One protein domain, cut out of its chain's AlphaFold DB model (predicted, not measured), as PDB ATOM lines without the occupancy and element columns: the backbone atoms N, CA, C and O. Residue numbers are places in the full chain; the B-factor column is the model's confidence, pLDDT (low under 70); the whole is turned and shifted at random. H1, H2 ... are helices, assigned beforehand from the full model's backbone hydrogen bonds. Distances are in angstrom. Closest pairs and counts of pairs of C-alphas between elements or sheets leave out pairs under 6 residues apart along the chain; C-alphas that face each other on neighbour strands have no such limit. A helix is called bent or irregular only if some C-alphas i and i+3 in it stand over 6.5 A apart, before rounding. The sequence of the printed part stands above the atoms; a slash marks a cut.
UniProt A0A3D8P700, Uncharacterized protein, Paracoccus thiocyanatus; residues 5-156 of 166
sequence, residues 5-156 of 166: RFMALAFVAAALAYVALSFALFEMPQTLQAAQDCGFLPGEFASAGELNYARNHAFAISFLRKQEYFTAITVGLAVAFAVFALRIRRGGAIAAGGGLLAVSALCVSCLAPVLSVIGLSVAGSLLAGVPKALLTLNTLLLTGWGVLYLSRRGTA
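What this domain is: This is residues 5 to 156 of the 166 residues of an uncharacterized protein of Paracoccus thiocyanatus (UniProt A0A3D8P700). The model is a long, loose rod: helices H4, H5 and H6 run up and down side by side as a three-helix bundle, H1 packs slantwise on H4, and a loose head made of H2, H3 and the unnamed residues 38 to 54 forms one end. At the other end residues 92 to 106 stick out, of which 99 to 106 belong to H5, the longest helix, which has a kink near residue 112. The printed part has 152 residues with six named helices, H1 to H6 in order along the chain, and no named strand; the class is all helix. The whole is loose, with a radius of gyration of the C-alphas of 20.0 A and spans of 69 by 31 by 23 A.

How they stand to each other: H1, residues 5 to 24, touches H4, residues 68 to 89, at a steep tilt of 38 degrees, opposite ways; their closest C-alphas, those of Phe 11 and Gly 76, are 4.1 A apart. H2, residues 32 to 37, is apart from the other five helices. H3, residues 55 to 65, is close to H1 but not clearly touching, with the C-alphas of Phe 23 and Phe 59 closest at 6.7 A. H4 is the hub, touching three helices. H5, residues 99 to 127, and H4 form a hairpin and only just touch, with 3 pairs of C-alphas within 8 A, the closest those of Ala 78 and Val 114 at 6.1 A; H5 touches H4 with residues 110 to 117 alone. H6, residues 132 to 154, touches H4 at a shallow tilt of 11 degrees, the same way, closest at the C-alphas of Thr 74 and Thr 136, 5.7 A. H5 and H6 form a second hairpin, closest at the C-alphas of Pro 113 and Leu 142, 6.7 A, where H5 touches with residues 110 to 121 alone. H1 is apart from H5 and H6. In H1, H2, H3, H4 and H6 every O i to N i+4 pair is within hydrogen-bond range; in H5 23 of 25 are.

Where its parts are: H1 begins at C-alpha 5, (466.156, 736.276, 390.436), and is 28.0 A long. H2 is 8.7 A and H3 15.2 A long. H4 begins at C-alpha 68, (479.497, 718.302, 379.674), and measures 31.7 A. H5 measures 38.2 A, with a kink of 39 degrees near residue 112; it is neither bent nor irregular, but only just: C-alphas 110 and 113 are 6.4 A apart. H6 measures 32.4 A and ends at C-alpha 154, (476.216, 750.861, 389.674).

The domain as a whole: The two C-alphas farthest apart, those of Ser 47 and Ala 96, are 70.1 A apart. The printed part has no cut. The link from H2 to H3, 17 residues, is long. The mean pLDDT of the printed part is 71.9; 57 residues are under 70, among them residues 88 to 130, and H5 has a mean of 51.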
ATOM      1  N   ARG A   5     467.235 737.088 391.028       87.88
ATOM      2  CA  ARG A   5     466.156 736.276 390.436       87.88
ATOM      3  C   ARG A   5     466.273 736.164 388.913       87.88
ATOM      4  O   ARG A   5     466.146 735.076 388.372       87.88
ATOM      5  N   PHE A   6     466.551 737.272 388.225       85.50
ATOM      6  CA  PHE A   6     466.712 737.265 386.768       85.50
ATOM      7  C   PHE A   6     467.999 736.558 386.343       85.50
ATOM      8  O   PHE A   6     467.990 735.851 385.344       85.50
ATOM      9  N   MET A   7     469.082 736.714 387.110       84.56
ATOM     10  CA  MET A   7     470.334 735.997 386.859       84.56
ATOM     11  C   MET A   7     470.164 734.487 387.037       84.56
ATOM     12  O   MET A   7     470.606 733.729 386.184       84.56
ATOM     13  N   ALA A   8     469.485 734.056 388.102       90.62
ATOM     14  CA  ALA A   8     469.210 732.649 388.361       90.62
ATOM     15  C   ALA A   8     468.311 732.039 387.275       90.62
ATOM     16  O   ALA A   8     468.621 730.971 386.757       90.62
ATOM     17  N   LEU A   9     467.245 732.739 386.869       93.62
ATOM     18  CA  LEU A   9     466.389 732.287 385.768       93.62
ATOM     19  C   LEU A   9     467.165 732.177 384.451       93.62
ATOM     20  O   LEU A   9     467.034 731.178 383.754       93.62
ATOM     21  N   ALA A  10     467.999 733.170 384.131       89.25
ATOM     22  CA  ALA A  10     468.828 733.151 382.930       89.25
ATOM     23  C   ALA A  10     469.861 732.014 382.955       89.25
ATOM     24  O   ALA A  10     470.037 731.339 381.945       89.25
ATOM     25  N   PHE A  11     470.491 731.771 384.109       91.44
ATOM     26  CA  PHE A  11     471.406 730.650 384.321       91.44
ATOM     27  C   PHE A  11     470.714 729.313 384.046       91.44
ATOM     28  O   PHE A  11     471.180 728.538 383.215       91.44
ATOM     29  N   VAL A  12     469.582 729.063 384.718       95.56
ATOM     30  CA  VAL A  12     468.844 727.799 384.599       95.56
ATOM     31  C   VAL A  12     468.340 727.607 383.171       95.56
ATOM     32  O   VAL A  12     468.531 726.538 382.602       95.56
ATOM     33  N   ALA A  13     467.753 728.642 382.565       95.12
ATOM     34  CA  ALA A  13     467.251 728.569 381.197       95.12
ATOM     35  C   ALA A  13     468.368 728.254 380.192       95.12
ATOM     36  O   ALA A  13     468.193 727.383 379.346       95.12
ATOM     37  N   ALA A  14     469.525 728.913 380.301       88.94
ATOM     38  CA  ALA A  14     470.653 728.684 379.402       88.94
ATOM     39  C   ALA A  14     471.298 727.303 379.599       88.94
ATOM     40  O   ALA A  14     471.597 726.626 378.617       88.94
ATOM     41  N   ALA A  15     471.467 726.857 380.847       91.94
ATOM     42  CA  ALA A  15     471.998 725.530 381.143       91.94
ATOM     43  C   ALA A  15     471.062 724.423 380.626       91.94
ATOM     44  O   ALA A  15     471.519 723.486 379.974       91.94
ATOM     45  N   LEU A  16     469.748 724.551 380.850       95.06
ATOM     46  CA  LEU A  16     468.758 723.602 380.333       95.06
ATOM     47  C   LEU A  16     468.677 723.630 378.806       95.06
ATOM     48  O   LEU A  16     468.590 722.570 378.194       95.06
ATOM     49  N   ALA A  17     468.742 724.811 378.186       92.88
ATOM     50  CA  ALA A  17     468.766 724.936 376.733       92.88
ATOM     51  C   ALA A  17     469.994 724.246 376.129       92.88
ATOM     52  O   ALA A  17     469.861 723.549 375.127       92.88
ATOM     53  N   TYR A  18     471.166 724.381 376.761       90.69
ATOM     54  CA  TYR A  18     472.368 723.663 376.345       90.69
ATOM     55  C   TYR A  18     472.167 722.147 376.429       90.69
ATOM     56  O   TYR A  18     472.362 721.459 375.435       90.69
ATOM     57  N   VAL A  19     471.689 721.628 377.567       93.38
ATOM     58  CA  VAL A  19     471.423 720.186 377.735       93.38
ATOM     59  C   VAL A  19     470.406 719.679 376.708       93.38
ATOM     60  O   VAL A  19     470.628 718.640 376.088       93.38
ATOM     61  N   ALA A  20     469.309 720.409 376.502       93.75
ATOM     62  CA  ALA A  20     468.265 720.039 375.553       93.75
ATOM     63  C   ALA A  20     468.780 720.035 374.109       93.75
ATOM     64  O   ALA A  20     468.492 719.103 373.361       93.75
ATOM     65  N   LEU A  21     469.577 721.036 373.726       92.94
ATOM     66  CA  LEU A  21     470.189 721.105 372.403       92.94
ATOM     67  C   LEU A  21     471.216 719.982 372.208       92.94
ATOM     68  O   LEU A  21     471.192 719.318 371.177       92.94
ATOM     69  N   SER A  22     472.061 719.714 373.208       91.06
ATOM     70  CA  SER A  22     472.997 718.586 373.189       91.06
ATOM     71  C   SER A  22     472.270 717.251 373.040       91.06
ATOM     72  O   SER A  22     472.724 716.400 372.285       91.06
ATOM     73  N   PHE A  23     471.130 717.066 373.711       91.94
ATOM     74  CA  PHE A  23     470.305 715.865 373.561       91.94
ATOM     75  C   PHE A  23     469.633 715.777 372.185       91.94
ATOM     76  O   PHE A  23     469.544 714.695 371.602       91.94
ATOM     77  N   ALA A  24     469.151 716.898 371.645       93.44
ATOM     78  CA  ALA A  24     468.521 716.942 370.328       93.44
ATOM     79  C   ALA A  24     469.518 716.598 369.213       93.44
ATOM     80  O   ALA A  24     469.185 715.824 368.321       93.44
ATOM     81  N   LEU A  25     470.745 717.110 369.310       91.69
ATOM     82  CA  LEU A  25     471.824 716.884 368.345       91.69
ATOM     83  C   LEU A  25     472.609 715.584 368.592       91.69
ATOM     84  O   LEU A  25     473.540 715.287 367.851       91.69
ATOM     85  N   PHE A  26     472.276 714.818 369.634       90.06
ATOM     86  CA  PHE A  26     472.982 713.578 369.943       90.06
ATOM     87  C   PHE A  26     472.648 712.479 368.929       90.06
ATOM     88  O   PHE A  26     471.508 712.001 368.854       90.06
ATOM     89  N   GLU A  27     473.664 712.034 368.201       88.06
ATOM     90  CA  GLU A  27     473.601 710.884 367.307       88.06
ATOM     91  C   GLU A  27     474.295 709.678 367.949       88.06
ATOM     92  O   GLU A  27     475.298 709.815 368.650       88.06
ATOM     93  N   MET A  28     473.744 708.483 367.726       86.69
ATOM     94  CA  MET A  28     474.369 707.251 368.209       86.69
ATOM     95  C   MET A  28     475.626 706.964 367.377       86.69
ATOM     96  O   MET A  28     475.536 706.948 366.147       86.69
ATOM     97  N   PRO A  29     476.789 706.722 368.007       84.81
ATOM     98  CA  PRO A  29     478.010 706.449 367.268       84.81
ATOM     99  C   PRO A  29     477.903 705.101 366.549       84.81
ATOM    100  O   PRO A  29     477.568 704.083 367.152       84.81
ATOM    101  N   GLN A  30     478.217 705.115 365.255       84.69
ATOM    102  CA  GLN A  30     478.152 703.944 364.369       84.69
ATOM    103  C   GLN A  30     479.468 703.157 364.318       84.69
ATOM    104  O   GLN A  30     479.539 702.087 363.723       84.69
ATOM    105  N   THR A  31     480.538 703.692 364.911       84.94
ATOM    106  CA  THR A  31     481.859 703.061 364.927       84.94
ATOM    107  C   THR A  31     482.414 703.013 366.342       84.94
ATOM    108  O   THR A  31     482.131 703.878 367.175       84.94
ATOM    109  N   LEU A  32     483.263 702.017 366.599       83.62
ATOM    110  CA  LEU A  32     483.948 701.864 367.880       83.62
ATOM    111  C   LEU A  32     484.799 703.096 368.222       83.62
ATOM    112  O   LEU A  32     484.855 703.506 369.377       83.62
ATOM    113  N   GLN A  33     485.407 703.722 367.214       83.81
ATOM    114  CA  GLN A  33     486.196 704.935 367.407       83.81
ATOM    115  C   GLN A  33     485.322 706.130 367.803       83.81
ATOM    116  O   GLN A  33     485.601 706.770 368.812       83.81
ATOM    117  N   ALA A  34     484.197 706.354 367.114       83.19
ATOM    118  CA  ALA A  34     483.248 707.399 367.499       83.19
ATOM    119  C   ALA A  34     482.673 707.164 368.909       83.19
ATOM    120  O   ALA A  34     482.453 708.106 369.667       83.19
ATOM    121  N   ALA A  35     482.473 705.905 369.309       83.88
ATOM    122  CA  ALA A  35     482.020 705.583 370.656       83.88
ATOM    123  C   ALA A  35     483.069 705.936 371.724       83.88
ATOM    124  O   ALA A  35     482.733 706.530 372.752       83.88
ATOM    125  N   GLN A  36     484.344 705.647 371.469       83.50
ATOM    126  CA  GLN A  36     485.439 706.072 372.345       83.50
ATOM    127  C   GLN A  36     485.538 707.603 372.418       83.50
ATOM    128  O   GLN A  36     485.659 708.173 373.509       83.50
ATOM    129  N   ASP A  37     485.370 708.285 371.285       83.12
ATOM    130  CA  ASP A  37     485.328 709.747 371.213       83.12
ATOM    131  C   ASP A  37     484.147 710.333 371.994       83.12
ATOM    132  O   ASP A  37     484.273 711.416 372.563       83.12
ATOM    133  N   CYS A  38     483.042 709.597 372.139       82.56
ATOM    134  CA  CYS A  38     481.909 709.944 373.000       82.56
ATOM    135  C   CYS A  38     482.084 709.525 374.476       82.56
ATOM    136  O   CYS A  38     481.267 709.908 375.314       82.56
ATOM    137  N   GLY A  39     483.163 708.818 374.833       83.25
ATOM    138  CA  GLY A  39     483.482 708.412 376.211       83.25
ATOM    139  C   GLY A  39     482.970 707.024 376.608       83.25
ATOM    140  O   GLY A  39     482.916 706.705 377.801       83.25
ATOM    141  N   PHE A  40     482.584 706.202 375.635       87.50
ATOM    142  CA  PHE A  40     482.220 704.807 375.858       87.50
ATOM    143  C   PHE A  40     483.462 703.911 375.921       87.50
ATOM    144  O   PHE A  40     484.490 704.183 375.299       87.50
ATOM    145  N   LEU A  41     483.369 702.839 376.705       85.94
ATOM    146  CA  LEU A  41     484.425 701.840 376.846       85.94
ATOM    147  C   LEU A  41     484.368 700.852 375.666       85.94
ATOM    148  O   LEU A  41     483.280 700.577 375.161       85.94
ATOM    149  N   PRO A  42     485.496 700.239 375.259       79.88
ATOM    150  CA  PRO A  42     485.513 699.294 374.137       79.88
ATOM    151  C   PRO A  42     484.544 698.111 374.298       79.88
ATOM    152  O   PRO A  42     483.986 697.646 373.313       79.88
ATOM    153  N   GLY A  43     484.311 697.649 375.533       78.44
ATOM    154  CA  GLY A  43     483.381 696.552 375.834       78.44
ATOM    155  C   GLY A  43     481.895 696.938 375.851       78.44
ATOM    156  O   GLY A  43     481.051 696.066 376.015       78.44
ATOM    157  N   GLU A  44     481.563 698.224 375.707       81.62
ATOM    158  CA  GLU A  44     480.173 698.710 375.633       81.62
ATOM    159  C   GLU A  44     479.638 698.741 374.189       81.62
ATOM    160  O   GLU A  44     478.435 698.907 373.968       81.62
ATOM    161  N   PHE A  45     480.530 698.556 373.211       77.88
ATOM    162  CA  PHE A  45     480.201 698.387 371.802       77.88
ATOM    163  C   PHE A  45     479.983 696.893 371.533       77.88
ATOM    164  O   PHE A  45     480.903 696.087 371.673       77.88
ATOM    165  N   ALA A  46     478.750 696.500 371.216       71.50
ATOM    166  CA  ALA A  46     478.405 695.109 370.965       71.50
ATOM    167  C   ALA A  46     479.101 694.593 369.696       71.50
ATOM    168  O   ALA A  46     479.397 695.349 368.769       71.50
ATOM    169  N   SER A  47     479.293 693.276 369.610       60.28
ATOM    170  CA  SER A  47     479.877 692.609 368.434       60.28
ATOM    171  C   SER A  47     479.075 692.813 367.140       60.28
ATOM    172  O   SER A  47     479.611 692.593 366.058       60.28
ATOM    173  N   ALA A  48     477.820 693.264 367.242       64.62
ATOM    174  CA  ALA A  48     476.962 693.648 366.121       64.62
ATOM    175  C   ALA A  48     477.283 695.038 365.528       64.62
ATOM    176  O   ALA A  48     476.650 695.436 364.557       64.62
ATOM    177  N   GLY A  49     478.249 695.778 366.088       66.06
ATOM    178  CA  GLY A  49     478.612 697.120 365.617       66.06
ATOM    179  C   GLY A  49     477.732 698.246 366.171       66.06
ATOM    180  O   GLY A  49     477.800 699.365 365.675       66.06
ATOM    181  N   GLU A  50     476.938 697.970 367.209       73.62
ATOM    182  CA  GLU A  50     476.052 698.943 367.861       73.62
ATOM    183  C   GLU A  50     476.331 699.042 369.369       73.62
ATOM    184  O   GLU A  50     476.806 698.099 370.003       73.62
ATOM    185  N   LEU A  51     476.017 700.189 369.977       79.69
ATOM    186  CA  LEU A  51     476.071 700.366 371.433       79.69
ATOM    187  C   LEU A  51     474.966 699.573 372.127       79.69
ATOM    188  O   LEU A  51     473.798 699.682 371.768       79.69
ATOM    189  N   ASN A  52     475.310 698.893 373.220       82.62
ATOM    190  CA  ASN A  52     474.350 698.131 374.024       82.62
ATOM    191  C   ASN A  52     473.516 699.017 374.982       82.62
ATOM    192  O   ASN A  52     473.219 698.636 376.113       82.62
ATOM    193  N   TYR A  53     473.177 700.239 374.559       84.12
ATOM    194  CA  TYR A  53     472.425 701.217 375.343       84.12
ATOM    195  C   TYR A  53     471.357 701.888 374.484       84.12
ATOM    196  O   TYR A  53     471.608 702.279 373.346       84.12
ATOM    197  N   ALA A  54     470.180 702.127 375.062       88.06
ATOM    198  CA  ALA A  54     469.190 702.997 374.434       88.06
ATOM    199  C   ALA A  54     469.727 704.436 374.323       88.06
ATOM    200  O   ALA A  54     470.457 704.894 375.206       88.06
ATOM    201  N   ARG A  55     469.298 705.183 373.296       88.75
ATOM    202  CA  ARG A  55     469.752 706.562 373.006       88.75
ATOM    203  C   ARG A  55     469.780 707.475 374.236       88.75
ATOM    204  O   ARG A  55     470.741 708.209 374.432       88.75
ATOM    205  N   ASN A  56     468.756 707.403 375.088       91.25
ATOM    206  CA  ASN A  56     468.660 708.231 376.295       91.25
ATOM    207  C   ASN A  56     469.760 707.900 377.316       91.25
ATOM    208  O   ASN A  56     470.366 708.804 377.891       91.25
ATOM    209  N   HIS A  57     470.040 706.610 377.516       90.06
ATOM    210  CA  HIS A  57     471.107 706.153 378.404       90.06
ATOM    211  C   HIS A  57     472.484 706.438 377.810       90.06
ATOM    212  O   HIS A  57     473.359 706.921 378.525       90.06
ATOM    213  N   ALA A  58     472.657 706.217 376.505       89.25
ATOM    214  CA  ALA A  58     473.885 706.545 375.794       89.25
ATOM    215  C   ALA A  58     474.217 708.041 375.928       89.25
ATOM    216  O   ALA A  58     475.322 708.391 376.341       89.25
ATOM    217  N   PHE A  59     473.241 708.924 375.694       92.69
ATOM    218  CA  PHE A  59     473.419 710.358 375.908       92.69
ATOM    219  C   PHE A  59     473.839 710.670 377.346       92.69
ATOM    220  O   PHE A  59     474.830 711.363 377.550       92.69
ATOM    221  N   ALA A  60     473.125 710.143 378.347       92.00
ATOM    222  CA  ALA A  60     473.426 710.431 379.748       92.00
ATOM    223  C   ALA A  60     474.845 709.985 380.143       92.00
ATOM    224  O   ALA A  60     475.570 710.735 380.799       92.00
ATOM    225  N   ILE A  61     475.266 708.793 379.708       90.50
ATOM    226  CA  ILE A  61     476.613 708.265 379.958       90.50
ATOM    227  C   ILE A  61     477.663 709.149 379.288       90.50
ATOM    228  O   ILE A  61     478.619 709.560 379.947       90.50
ATOM    229  N   SER A  62     477.473 709.473 378.007       89.38
ATOM    230  CA  SER A  62     478.396 710.328 377.259       89.38
ATOM    231  C   SER A  62     478.509 711.712 377.901       89.38
ATOM    232  O   SER A  62     479.610 712.164 378.212       89.38
ATOM    233  N   PHE A  63     477.373 712.336 378.222       90.94
ATOM    234  CA  PHE A  63     477.296 713.658 378.837       90.94
ATOM    235  C   PHE A  63     478.017 713.716 380.195       90.94
ATOM    236  O   PHE A  63     478.752 714.665 380.476       90.94
ATOM    237  N   LEU A  64     477.854 712.685 381.033       90.44
ATOM    238  CA  LEU A  64     478.512 712.601 382.339       90.44
ATOM    239  C   LEU A  64     480.009 712.303 382.217       90.44
ATOM    240  O   LEU A  64     480.819 712.995 382.834       90.44
ATOM    241  N   ARG A  65     480.400 711.313 381.407       88.00
ATOM    242  CA  ARG A  65     481.810 710.912 381.257       88.00
ATOM    243  C   ARG A  65     482.645 711.979 380.557       88.00
ATOM    244  O   ARG A  65     483.800 712.180 380.919       88.00
ATOM    245  N   LYS A  66     482.057 712.712 379.610       85.56
ATOM    246  CA  LYS A  66     482.687 713.880 378.979       85.56
ATOM    247  C   LYS A  66     482.576 715.149 379.812       85.56
ATOM    248  O   LYS A  66     483.088 716.186 379.396       85.56
ATOM    249  N   GLN A  67     481.968 715.072 380.993       87.44
ATOM    250  CA  GLN A  67     481.808 716.183 381.921       87.44
ATOM    251  C   GLN A  67     481.149 717.418 381.282       87.44
ATOM    252  O   GLN A  67     481.503 718.557 381.590       87.44
ATOM    253  N   GLU A  68     480.182 717.211 380.385       84.75
ATOM    254  CA  GLU A  68     479.497 718.302 379.674       84.75
ATOM    255  C   GLU A  68     478.619 719.158 380.596       84.75
ATOM    256  O   GLU A  68     478.255 720.285 380.257       84.75
ATOM    257  N   TYR A  69     478.347 718.684 381.814       87.88
ATOM    258  CA  TYR A  69     477.731 719.493 382.863       87.88
ATOM    259  C   TYR A  69     478.580 720.723 383.225       87.88
ATOM    260  O   TYR A  69     478.018 721.769 383.541       87.88
ATOM    261  N   PHE A  70     479.914 720.651 383.134       82.94
ATOM    262  CA  PHE A  70     480.765 721.827 383.328       82.94
ATOM    263  C   PHE A  70     480.553 722.850 382.206       82.94
ATOM    264  O   PHE A  70     480.429 724.041 382.487       82.94
ATOM    265  N   THR A  71     480.414 722.397 380.958       80.94
ATOM    266  CA  THR A  71     480.074 723.260 379.818       80.94
ATOM    267  C   THR A  71     478.692 723.900 379.996       80.94
ATOM    268  O   THR A  71     478.522 725.099 379.786       80.94
ATOM    269  N   ALA A  72     477.702 723.140 380.469       86.00
ATOM    270  CA  ALA A  72     476.378 723.681 380.773       86.00
ATOM    271  C   ALA A  72     476.443 724.789 381.845       86.00
ATOM    272  O   ALA A  72     475.787 725.825 381.716       86.00
ATOM    273  N   ILE A  73     477.273 724.602 382.879       84.12
ATOM    274  CA  ILE A  73     477.497 725.597 383.937       84.12
ATOM    275  C   ILE A  73     478.203 726.844 383.388       84.12
ATOM    276  O   ILE A  73     477.785 727.953 383.725       84.12
ATOM    277  N   THR A  74     479.239 726.712 382.547       76.06
ATOM    278  CA  THR A  74     479.924 727.885 381.969       76.06
ATOM    279  C   THR A  74     478.996 728.701 381.082       76.06
ATOM    280  O   THR A  74     478.946 729.924 381.224       76.06
ATOM    281  N   VAL A  75     478.219 728.039 380.221       80.06
ATOM    282  CA  VAL A  75     477.214 728.687 379.368       80.06
ATOM    283  C   VAL A  75     476.167 729.394 380.230       80.06
ATOM    284  O   VAL A  75     475.882 730.573 380.012       80.06
ATOM    285  N   GLY A  76     475.653 728.718 381.261       81.69
ATOM    286  CA  GLY A  76     474.716 729.307 382.214       81.69
ATOM    287  C   GLY A  76     475.272 730.560 382.893       81.69
ATOM    288  O   GLY A  76     474.604 731.596 382.927       81.69
ATOM    289  N   LEU A  77     476.501 730.495 383.415       78.81
ATOM    290  CA  LEU A  77     477.170 731.618 384.080       78.81
ATOM    291  C   LEU A  77     477.394 732.795 383.123       78.81
ATOM    292  O   LEU A  77     477.148 733.944 383.495       78.81
ATOM    293  N   ALA A  78     477.810 732.520 381.884       75.62
ATOM    294  CA  ALA A  78     478.027 733.538 380.864       75.62
ATOM    295  C   ALA A  78     476.728 734.283 380.514       75.62
ATOM    296  O   ALA A  78     476.705 735.516 380.490       75.62
ATOM    297  N   VAL A  79     475.624 733.557 380.313       79.62
ATOM    298  CA  VAL A  79     474.317 734.163 380.012       79.62
ATOM    299  C   VAL A  79     473.771 734.931 381.217       79.62
ATOM    300  O   VAL A  79     473.287 736.054 381.065       79.62
ATOM    301  N   ALA A  80     473.895 734.385 382.429       81.56
ATOM    302  CA  ALA A  80     473.486 735.073 383.652       81.56
ATOM    303  C   ALA A  80     474.240 736.397 383.848       81.56
ATOM    304  O   ALA A  80     473.630 737.418 384.183       81.56
ATOM    305  N   PHE A  81     475.550 736.402 383.584       78.75
ATOM    306  CA  PHE A  81     476.366 737.609 383.615       78.75
ATOM    307  C   PHE A  81     475.965 738.611 382.524       78.75
ATOM    308  O   PHE A  81     475.835 739.802 382.808       78.75
ATOM    309  N   ALA A  82     475.689 738.153 381.299       75.06
ATOM    310  CA  ALA A  82     475.220 739.019 380.219       75.06
ATOM    311  C   ALA A  82     473.891 739.709 380.577       75.06
ATOM    312  O   ALA A  82     473.756 740.926 380.432       75.06
ATOM    313  N   VAL A  83     472.927 738.962 381.125       80.06
ATOM    314  CA  VAL A  83     471.646 739.516 381.596       80.06
ATOM    315  C   VAL A  83     471.861 740.537 382.713       80.06
ATOM    316  O   VAL A  83     471.239 741.603 382.704       80.06
ATOM    317  N   PHE A  84     472.758 740.250 383.658       76.88
ATOM    318  CA  PHE A  84     473.131 741.182 384.718       76.88
ATOM    319  C   PHE A  84     473.725 742.486 384.167       76.88
ATOM    320  O   PHE A  84     473.255 743.572 384.519       76.88
ATOM    321  N   ALA A  85     474.696 742.389 383.256       70.12
ATOM    322  CA  ALA A  85     475.338 743.539 382.628       70.12
ATOM    323  C   ALA A  85     474.328 744.405 381.853       70.12
ATOM    324  O   ALA A  85     474.310 745.629 381.995       70.12
ATOM    325  N   LEU A  86     473.420 743.780 381.094       71.81
ATOM    326  CA  LEU A  86     472.353 744.479 380.368       71.81
ATOM    327  C   LEU A  86     471.362 745.181 381.304       71.81
ATOM    328  O   LEU A  86     470.890 746.279 381.004       71.81
ATOM    329  N   ARG A  87     471.046 744.574 382.453       72.00
ATOM    330  CA  ARG A  87     470.137 745.165 383.444       72.00
ATOM    331  C   ARG A  87     470.737 746.384 384.134       72.00
ATOM    332  O   ARG A  87     470.008 747.348 384.342       72.00
ATOM    333  N   ILE A  88     472.033 746.369 384.434       65.81
ATOM    334  CA  ILE A  88     472.733 747.538 384.987       65.81
ATOM    335  C   ILE A  88     472.886 748.651 383.933       65.81
ATOM    336  O   ILE A  88     472.832 749.829 384.272       65.81
ATOM    337  N   ARG A  89     472.986 748.308 382.640       57.44
ATOM    338  CA  ARG A  89     473.145 749.269 381.530       57.44
ATOM    339  C   ARG A  89     471.911 750.135 381.229       57.44
ATOM    340  O   ARG A  89     472.058 751.185 380.607       57.44
ATOM    341  N   ARG A  90     470.705 749.763 381.678       50.12
ATOM    342  CA  ARG A  90     469.457 750.520 381.420       50.12
ATOM    343  C   ARG A  90     469.419 751.952 381.998       50.12
ATOM    344  O   ARG A  90     468.424 752.636 381.795       50.12
ATOM    345  N   GLY A  91     470.484 752.415 382.652       44.56
ATOM    346  CA  GLY A  91     470.651 753.800 383.098       44.56
ATOM    347  C   GLY A  91     471.478 754.723 382.187       44.56
ATOM    348  O   GLY A  91     471.599 755.891 382.507       44.56
ATOM    349  N   GLY A  92     472.065 754.269 381.074       38.84
ATOM    350  CA  GLY A  92     473.033 755.090 380.324       38.84
ATOM    351  C   GLY A  92     472.979 754.889 378.818       38.84
ATOM    352  O   GLY A  92     473.933 754.400 378.217       38.84
ATOM    353  N   ALA A  93     471.858 755.243 378.203       38.47
ATOM    354  CA  ALA A  93     471.812 755.519 376.776       38.47
ATOM    355  C   ALA A  93     471.601 757.026 376.619       38.47
ATOM    356  O   ALA A  93     470.631 757.551 377.155       38.47
ATOM    357  N   ILE A  94     472.480 757.674 375.848       40.16
ATOM    358  CA  ILE A  94     472.484 759.103 375.487       40.16
ATOM    359  C   ILE A  94     473.289 759.997 376.455       40.16
ATOM    360  O   ILE A  94     472.741 760.716 377.280       40.16
ATOM    361  N   ALA A  95     474.614 760.012 376.291       34.06
ATOM    362  CA  ALA A  95     475.427 761.209 376.522       34.06
ATOM    363  C   ALA A  95     476.580 761.208 375.505       34.06
ATOM    364  O   ALA A  95     477.257 760.199 375.305       34.06
ATOM    365  N   ALA A  96     476.693 762.311 374.777       39.84
ATOM    366  CA  ALA A  96     477.341 762.433 373.481       39.84
ATOM    367  C   ALA A  96     478.886 762.367 373.502       39.84
ATOM    368  O   ALA A  96     479.543 762.663 374.496       39.84
ATOM    369  N   GLY A  97     479.468 762.025 372.349       34.16
ATOM    370  CA  GLY A  97     480.788 762.511 371.913       34.16
ATOM    371  C   GLY A  97     482.030 761.710 372.314       34.16
ATOM    372  O   GLY A  97     482.796 761.335 371.438       34.16
ATOM    373  N   GLY A  98     482.250 761.415 373.598       33.44
ATOM    374  CA  GLY A  98     483.477 760.734 374.075       33.44
ATOM    375  C   GLY A  98     483.261 759.303 374.581       33.44
ATOM    376  O   GLY A  98     484.206 758.544 374.798       33.44
ATOM    377  N   GLY A  99     481.997 758.916 374.756       37.22
ATOM    378  CA  GLY A  99     481.600 757.653 375.365       37.22
ATOM    379  C   GLY A  99     481.806 756.432 374.479       37.22
ATOM    380  O   GLY A  99     481.872 755.343 375.016       37.22
ATOM    381  N   LEU A 100     481.958 756.555 373.158       38.34
ATOM    382  CA  LEU A 100     482.045 755.379 372.281       38.34
ATOM    383  C   LEU A 100     483.335 754.564 372.490       38.34
ATOM    384  O   LEU A 100     483.296 753.344 372.367       38.34
ATOM    385  N   LEU A 101     484.438 755.214 372.888       37.66
ATOM    386  CA  LEU A 101     485.708 754.548 373.215       37.66
ATOM    387  C   LEU A 101     485.712 753.949 374.630       37.66
ATOM    388  O   LEU A 101     486.262 752.876 374.850       37.66
ATOM    389  N   ALA A 102     485.034 754.586 375.589       44.34
ATOM    390  CA  ALA A 102     484.816 754.003 376.913       44.34
ATOM    391  C   ALA A 102     483.758 752.883 376.876       44.34
ATOM    392  O   ALA A 102     483.869 751.909 377.610       44.34
ATOM    393  N   VAL A 103     482.760 752.985 375.995       41.91
ATOM    394  CA  VAL A 103     481.714 751.984 375.741       41.91
ATOM    395  C   VAL A 103     482.284 750.812 374.955       41.91
ATOM    396  O   VAL A 103     481.906 749.687 375.256       41.91
ATOM    397  N   SER A 104     483.216 751.021 374.021       45.06
ATOM    398  CA  SER A 104     483.941 749.918 373.386       45.06
ATOM    399  C   SER A 104     484.924 749.274 374.359       45.06
ATOM    400  O   SER A 104     484.944 748.055 374.429       45.06
ATOM    401  N   ALA A 105     485.635 750.035 375.199       46.50
ATOM    402  CA  ALA A 105     486.491 749.471 376.244       46.50
ATOM    403  C   ALA A 105     485.688 748.694 377.302       46.50
ATOM    404  O   ALA A 105     486.070 747.590 377.657       46.50
ATOM    405  N   LEU A 106     484.532 749.192 377.757       47.28
ATOM    406  CA  LEU A 106     483.653 748.477 378.691       47.28
ATOM    407  C   LEU A 106     482.931 747.297 378.029       47.28
ATOM    408  O   LEU A 106     482.795 746.261 378.671       47.28
ATOM    409  N   CYS A 107     482.502 747.401 376.765       52.53
ATOM    410  CA  CYS A 107     481.941 746.264 376.030       52.53
ATOM    411  C   CYS A 107     483.010 745.200 375.779       52.53
ATOM    412  O   CYS A 107     482.737 744.039 376.040       52.53
ATOM    413  N   VAL A 108     484.224 745.570 375.365       50.41
ATOM    414  CA  VAL A 108     485.343 744.637 375.180       50.41
ATOM    415  C   VAL A 108     485.778 744.065 376.520       50.41
ATOM    416  O   VAL A 108     485.957 742.869 376.594       50.41
ATOM    417  N   SER A 109     485.850 744.822 377.615       52.56
ATOM    418  CA  SER A 109     486.195 744.266 378.934       52.56
ATOM    419  C   SER A 109     485.076 743.434 379.579       52.56
ATOM    420  O   SER A 109     485.379 742.567 380.390       52.56
ATOM    421  N   CYS A 110     483.799 743.649 379.232       55.00
ATOM    422  CA  CYS A 110     482.672 742.836 379.725       55.00
ATOM    423  C   CYS A 110     482.373 741.618 378.837       55.00
ATOM    424  O   CYS A 110     481.911 740.599 379.346       55.00
ATOM    425  N   LEU A 111     482.637 741.703 377.529       51.00
ATOM    426  CA  LEU A 111     482.552 740.578 376.593       51.00
ATOM    427  C   LEU A 111     483.863 739.805 376.482       51.00
ATOM    428  O   LEU A 111     483.798 738.649 376.106       51.00
ATOM    429  N   ALA A 112     485.026 740.362 376.826       52.00
ATOM    430  CA  ALA A 112     486.304 739.644 376.790       52.00
ATOM    431  C   ALA A 112     486.301 738.389 377.665       52.00
ATOM    432  O   ALA A 112     486.819 737.389 377.194       52.00
ATOM    433  N   PRO A 113     485.696 738.361 378.868       55.81
ATOM    434  CA  PRO A 113     485.550 737.122 379.622       55.81
ATOM    435  C   PRO A 113     484.649 736.113 378.907       55.81
ATOM    436  O   PRO A 113     484.935 734.928 378.913       55.81
ATOM    437  N   VAL A 114     483.574 736.560 378.251       56.69
ATOM    438  CA  VAL A 114     482.643 735.668 377.535       56.69
ATOM    439  C   VAL A 114     483.274 735.137 376.243       56.69
ATOM    440  O   VAL A 114     483.217 733.944 375.970       56.69
ATOM    441  N   LEU A 115     483.930 736.005 375.475       56.34
ATOM    442  CA  LEU A 115     484.659 735.683 374.250       56.34
ATOM    443  C   LEU A 115     485.926 734.876 374.543       56.34
ATOM    444  O   LEU A 115     486.254 733.995 373.758       56.34
ATOM    445  N   SER A 116     486.605 735.110 375.672       57.09
ATOM    446  CA  SER A 116     487.710 734.254 376.111       57.09
ATOM    447  C   SER A 116     487.198 732.919 376.618       57.09
ATOM    448  O   SER A 116     487.848 731.929 376.351       57.09
ATOM    449  N   VAL A 117     486.030 732.829 377.261       58.50
ATOM    450  CA  VAL A 117     485.440 731.537 377.648       58.50
ATOM    451  C   VAL A 117     485.015 730.741 376.420       58.50
ATOM    452  O   VAL A 117     485.299 729.550 376.363       58.50
ATOM    453  N   ILE A 118     484.404 731.368 375.413       58.62
ATOM    454  CA  ILE A 118     484.068 730.701 374.145       58.62
ATOM    455  C   ILE A 118     485.357 730.314 373.403       58.62
ATOM    456  O   ILE A 118     485.502 729.168 372.983       58.62
ATOM    457  N   GLY A 119     486.334 731.223 373.327       57.03
ATOM    458  CA  GLY A 119     487.633 730.997 372.692       57.03
ATOM    459  C   GLY A 119     488.478 729.922 373.382       57.03
ATOM    460  O   GLY A 119     489.001 729.050 372.704       57.03
ATOM    461  N   LEU A 120     488.568 729.920 374.716       55.53
ATOM    462  CA  LEU A 120     489.262 728.900 375.513       55.53
ATOM    463  C   LEU A 120     488.479 727.595 375.607       55.53
ATOM    464  O   LEU A 120     489.108 726.561 375.777       55.53
ATOM    465  N   SER A 121     487.148 727.596 375.514       54.53
ATOM    466  CA  SER A 121     486.394 726.336 375.472       54.53
ATOM    467  C   SER A 121     486.596 725.646 374.125       54.53
ATOM    468  O   SER A 121     486.869 724.453 374.095       54.53
ATOM    469  N   VAL A 122     486.563 726.395 373.016       55.16
ATOM    470  CA  VAL A 122     486.825 725.851 371.673       55.16
ATOM    471  C   VAL A 122     488.305 725.484 371.505       55.16
ATOM    472  O   VAL A 122     488.612 724.368 371.097       55.16
ATOM    473  N   ALA A 123     489.234 726.368 371.884       52.00
ATOM    474  CA  ALA A 123     490.668 726.095 371.794       52.00
ATOM    475  C   ALA A 123     491.125 725.052 372.824       52.00
ATOM    476  O   ALA A 123     491.885 724.154 372.491       52.00
ATOM    477  N   GLY A 124     490.640 725.107 374.064       48.88
ATOM    478  CA  GLY A 124     491.010 724.173 375.132       48.88
ATOM    479  C   GLY A 124     490.476 722.758 374.917       48.88
ATOM    480  O   GLY A 124     491.164 721.802 375.276       48.88
ATOM    481  N   SER A 125     489.310 722.611 374.273       53.44
ATOM    482  CA  SER A 125     488.766 721.299 373.906       53.44
ATOM    483  C   SER A 125     489.473 720.666 372.699       53.44
ATOM    484  O   SER A 125     489.378 719.454 372.533       53.44
ATOM    485  N   LEU A 126     490.192 721.454 371.885       53.06
ATOM    486  CA  LEU A 126     490.941 720.978 370.714       53.06
ATOM    487  C   LEU A 126     492.464 720.877 370.932       53.06
ATOM    488  O   LEU A 126     493.094 720.057 370.274       53.06
ATOM    489  N   LEU A 127     493.073 721.682 371.819       48.34
ATOM    490  CA  LEU A 127     494.537 721.872 371.836       48.34
ATOM    491  C   LEU A 127     495.291 721.386 373.083       48.34
ATOM    492  O   LEU A 127     496.511 721.291 372.993       48.34
ATOM    493  N   ALA A 128     494.665 721.110 374.239       46.12
ATOM    494  CA  ALA A 128     495.486 721.000 375.462       46.12
ATOM    495  C   ALA A 128     495.056 720.022 376.569       46.12
ATOM    496  O   ALA A 128     495.748 719.953 377.582       46.12
ATOM    497  N   GLY A 129     493.958 719.266 376.445       55.94
ATOM    498  CA  GLY A 129     493.554 718.338 377.520       55.94
ATOM    499  C   GLY A 129     493.328 719.033 378.875       55.94
ATOM    500  O   GLY A 129     493.443 718.408 379.930       55.94
ATOM    501  N   VAL A 130     493.041 720.341 378.856       59.88
ATOM    502  CA  VAL A 130     492.829 721.135 380.069       59.88
ATOM    503  C   VAL A 130     491.538 720.650 380.730       59.88
ATOM    504  O   VAL A 130     490.500 720.592 380.065       59.88
ATOM    505  N   PRO A 131     491.561 720.309 382.030       70.00
ATOM    506  CA  PRO A 131     490.382 719.796 382.706       70.00
ATOM    507  C   PRO A 131     489.245 720.821 382.665       70.00
ATOM    508  O   PRO A 131     489.410 721.972 383.076       70.00
ATOM    509  N   LYS A 132     488.061 720.386 382.211       70.44
ATOM    510  CA  LYS A 132     486.854 721.227 382.098       70.44
ATOM    511  C   LYS A 132     486.476 721.892 383.429       70.44
ATOM    512  O   LYS A 132     486.016 723.031 383.431       70.44
ATOM    513  N   ALA A 133     486.785 721.239 384.552       72.06
ATOM    514  CA  ALA A 133     486.652 721.790 385.901       72.06
ATOM    515  C   ALA A 133     487.412 723.122 386.095       72.06
ATOM    516  O   ALA A 133     486.920 724.048 386.745       72.06
ATOM    517  N   LEU A 134     488.601 723.244 385.502       70.56
ATOM    518  CA  LEU A 134     489.469 724.416 385.619       70.56
ATOM    519  C   LEU A 134     488.936 725.581 384.773       70.56
ATOM    520  O   LEU A 134     488.936 726.725 385.227       70.56
ATOM    521  N   LEU A 135     488.374 725.278 383.596       68.38
ATOM    522  CA  LEU A 135     487.639 726.249 382.779       68.38
ATOM    523  C   LEU A 135     486.394 726.769 383.506       68.38
ATOM    524  O   LEU A 135     486.152 727.979 383.517       68.38
ATOM    525  N   THR A 136     485.630 725.894 384.168       72.81
ATOM    526  CA  THR A 136     484.491 726.332 384.987       72.81
ATOM    527  C   THR A 136     484.902 727.197 386.159       72.81
ATOM    528  O   THR A 136     484.263 728.217 386.398       72.81
ATOM    529  N   LEU A 137     485.975 726.836 386.865       74.38
ATOM    530  CA  LEU A 137     486.456 727.607 388.006       74.38
ATOM    531  C   LEU A 137     486.941 728.994 387.568       74.38
ATOM    532  O   LEU A 137     486.562 729.993 388.176       74.38
ATOM    533  N   ASN A 138     487.682 729.075 386.461       69.75
ATOM    534  CA  ASN A 138     488.081 730.351 385.869       69.75
ATOM    535  C   ASN A 138     486.860 731.199 385.469       69.75
ATOM    536  O   ASN A 138     486.775 732.379 385.803       69.75
ATOM    537  N   THR A 139     485.866 730.586 384.818       68.62
ATOM    538  CA  THR A 139     484.621 731.270 384.430       68.62
ATOM    539  C   THR A 139     483.871 731.799 385.652       68.62
ATOM    540  O   THR A 139     483.386 732.930 385.639       68.62
ATOM    541  N   LEU A 140     483.801 731.020 386.732       74.81
ATOM    542  CA  LEU A 140     483.156 731.412 387.982       74.81
ATOM    543  C   LEU A 140     483.883 732.587 388.649       74.81
ATOM    544  O   LEU A 140     483.237 733.548 389.062       74.81
ATOM    545  N   LEU A 141     485.217 732.555 388.702       71.75
ATOM    546  CA  LEU A 141     486.016 733.651 389.258       71.75
ATOM    547  C   LEU A 141     485.866 734.938 388.438       71.75
ATOM    548  O   LEU A 141     485.634 736.004 389.010       71.75
ATOM    549  N   LEU A 142     485.935 734.849 387.107       69.44
ATOM    550  CA  LEU A 142     485.797 736.006 386.218       69.44
ATOM    551  C   LEU A 142     484.387 736.606 386.260       69.44
ATOM    552  O   LEU A 142     484.239 737.826 386.353       69.44
ATOM    553  N   THR A 143     483.348 735.769 386.232       71.31
ATOM    554  CA  THR A 143     481.957 736.235 386.355       71.31
ATOM    555  C   THR A 143     481.695 736.838 387.733       71.31
ATOM    556  O   THR A 143     481.122 737.924 387.816       71.31
ATOM    557  N   GLY A 144     482.185 736.213 388.808       71.31
ATOM    558  CA  GLY A 144     482.105 736.748 390.167       71.31
ATOM    559  C   GLY A 144     482.791 738.110 390.305       71.31
ATOM    560  O   GLY A 144     482.187 739.062 390.806       71.31
ATOM    561  N   TRP A 145     484.015 738.242 389.789       72.06
ATOM    562  CA  TRP A 145     484.743 739.511 389.771       72.06
ATOM    563  C   TRP A 145     484.006 740.590 388.968       72.06
ATOM    564  O   TRP A 145     483.844 741.712 389.449       72.06
ATOM    565  N   GLY A 146     483.494 740.254 387.780       68.94
ATOM    566  CA  GLY A 146     482.715 741.173 386.948       68.94
ATOM    567  C   GLY A 146     481.449 741.677 387.648       68.94
ATOM    568  O   GLY A 146     481.138 742.869 387.590       68.94
ATOM    569  N   VAL A 147     480.741 740.797 388.363       72.69
ATOM    570  CA  VAL A 147     479.559 741.166 389.158       72.69
ATOM    571  C   VAL A 147     479.935 742.110 390.300       72.69
ATOM    572  O   VAL A 147     479.274 743.133 390.494       72.69
ATOM    573  N   LEU A 148     481.013 741.817 391.034       74.81
ATOM    574  CA  LEU A 148     481.512 742.681 392.111       74.81
ATOM    575  C   LEU A 148     481.950 744.053 391.586       74.81
ATOM    576  O   LEU A 148     481.609 745.082 392.169       74.81
ATOM    577  N   TYR A 149     482.651 744.087 390.456       72.19
ATOM    578  CA  TYR A 149     483.107 745.326 389.835       72.19
ATOM    579  C   TYR A 149     481.935 746.210 389.381       72.19
ATOM    580  O   TYR A 149     481.868 747.394 389.722       72.19
ATOM    581  N   LEU A 150     480.978 745.637 388.645       67.94
ATOM    582  CA  LEU A 150     479.820 746.371 388.126       67.94
ATOM    583  C   LEU A 150     478.835 746.769 389.227       67.94
ATOM    584  O   LEU A 150     478.260 747.854 389.160       67.94
ATOM    585  N   SER A 151     478.651 745.937 390.257       72.00
ATOM    586  CA  SER A 151     477.790 746.287 391.395       72.00
ATOM    587  C   SER A 151     478.327 747.490 392.174       72.00
ATOM    588  O   SER A 151     477.534 748.365 392.514       72.00
ATOM    589  N   ARG A 152     479.653 747.599 392.362       69.00
ATOM    590  CA  ARG A 152     480.295 748.777 392.978       69.00
ATOM    591  C   ARG A 152     480.135 750.052 392.148       69.00
ATOM    592  O   ARG A 152     479.936 751.126 392.708       69.00
ATOM    593  N   ARG A 153     480.215 749.964 390.816       64.94
ATOM    594  CA  ARG A 153     480.037 751.139 389.941       64.94
ATOM    595  C   ARG A 153     478.578 751.550 389.771       64.94
ATOM    596  O   ARG A 153     478.296 752.742 389.703       64.94
ATOM    597  N   GLY A 154     477.653 750.592 389.761       60.56
ATOM    598  CA  GLY A 154     476.216 750.861 389.674       60.56
ATOM    599  C   GLY A 154     475.646 751.614 390.882       60.56
ATOM    600  O   GLY A 154     474.600 752.239 390.757       60.56
ATOM    601  N   THR A 155     476.320 751.588 392.036       58.34
ATOM    602  CA  THR A 155     475.939 752.358 393.234       58.34
ATOM    603  C   THR A 155     476.586 753.741 393.318       58.34
ATOM    604  O   THR A 155     476.148 754.555 394.120       58.34
ATOM    605  N   ALA A 156     477.627 754.014 392.521       52.72
ATOM    606  CA  ALA A 156     478.434 755.235 392.622       52.72
ATOM    607  C   ALA A 156     478.028 756.348 391.634       52.72
ATOM    608  O   ALA A 156     478.517 757.466 391.748       52.72
TER     609      ALA A 156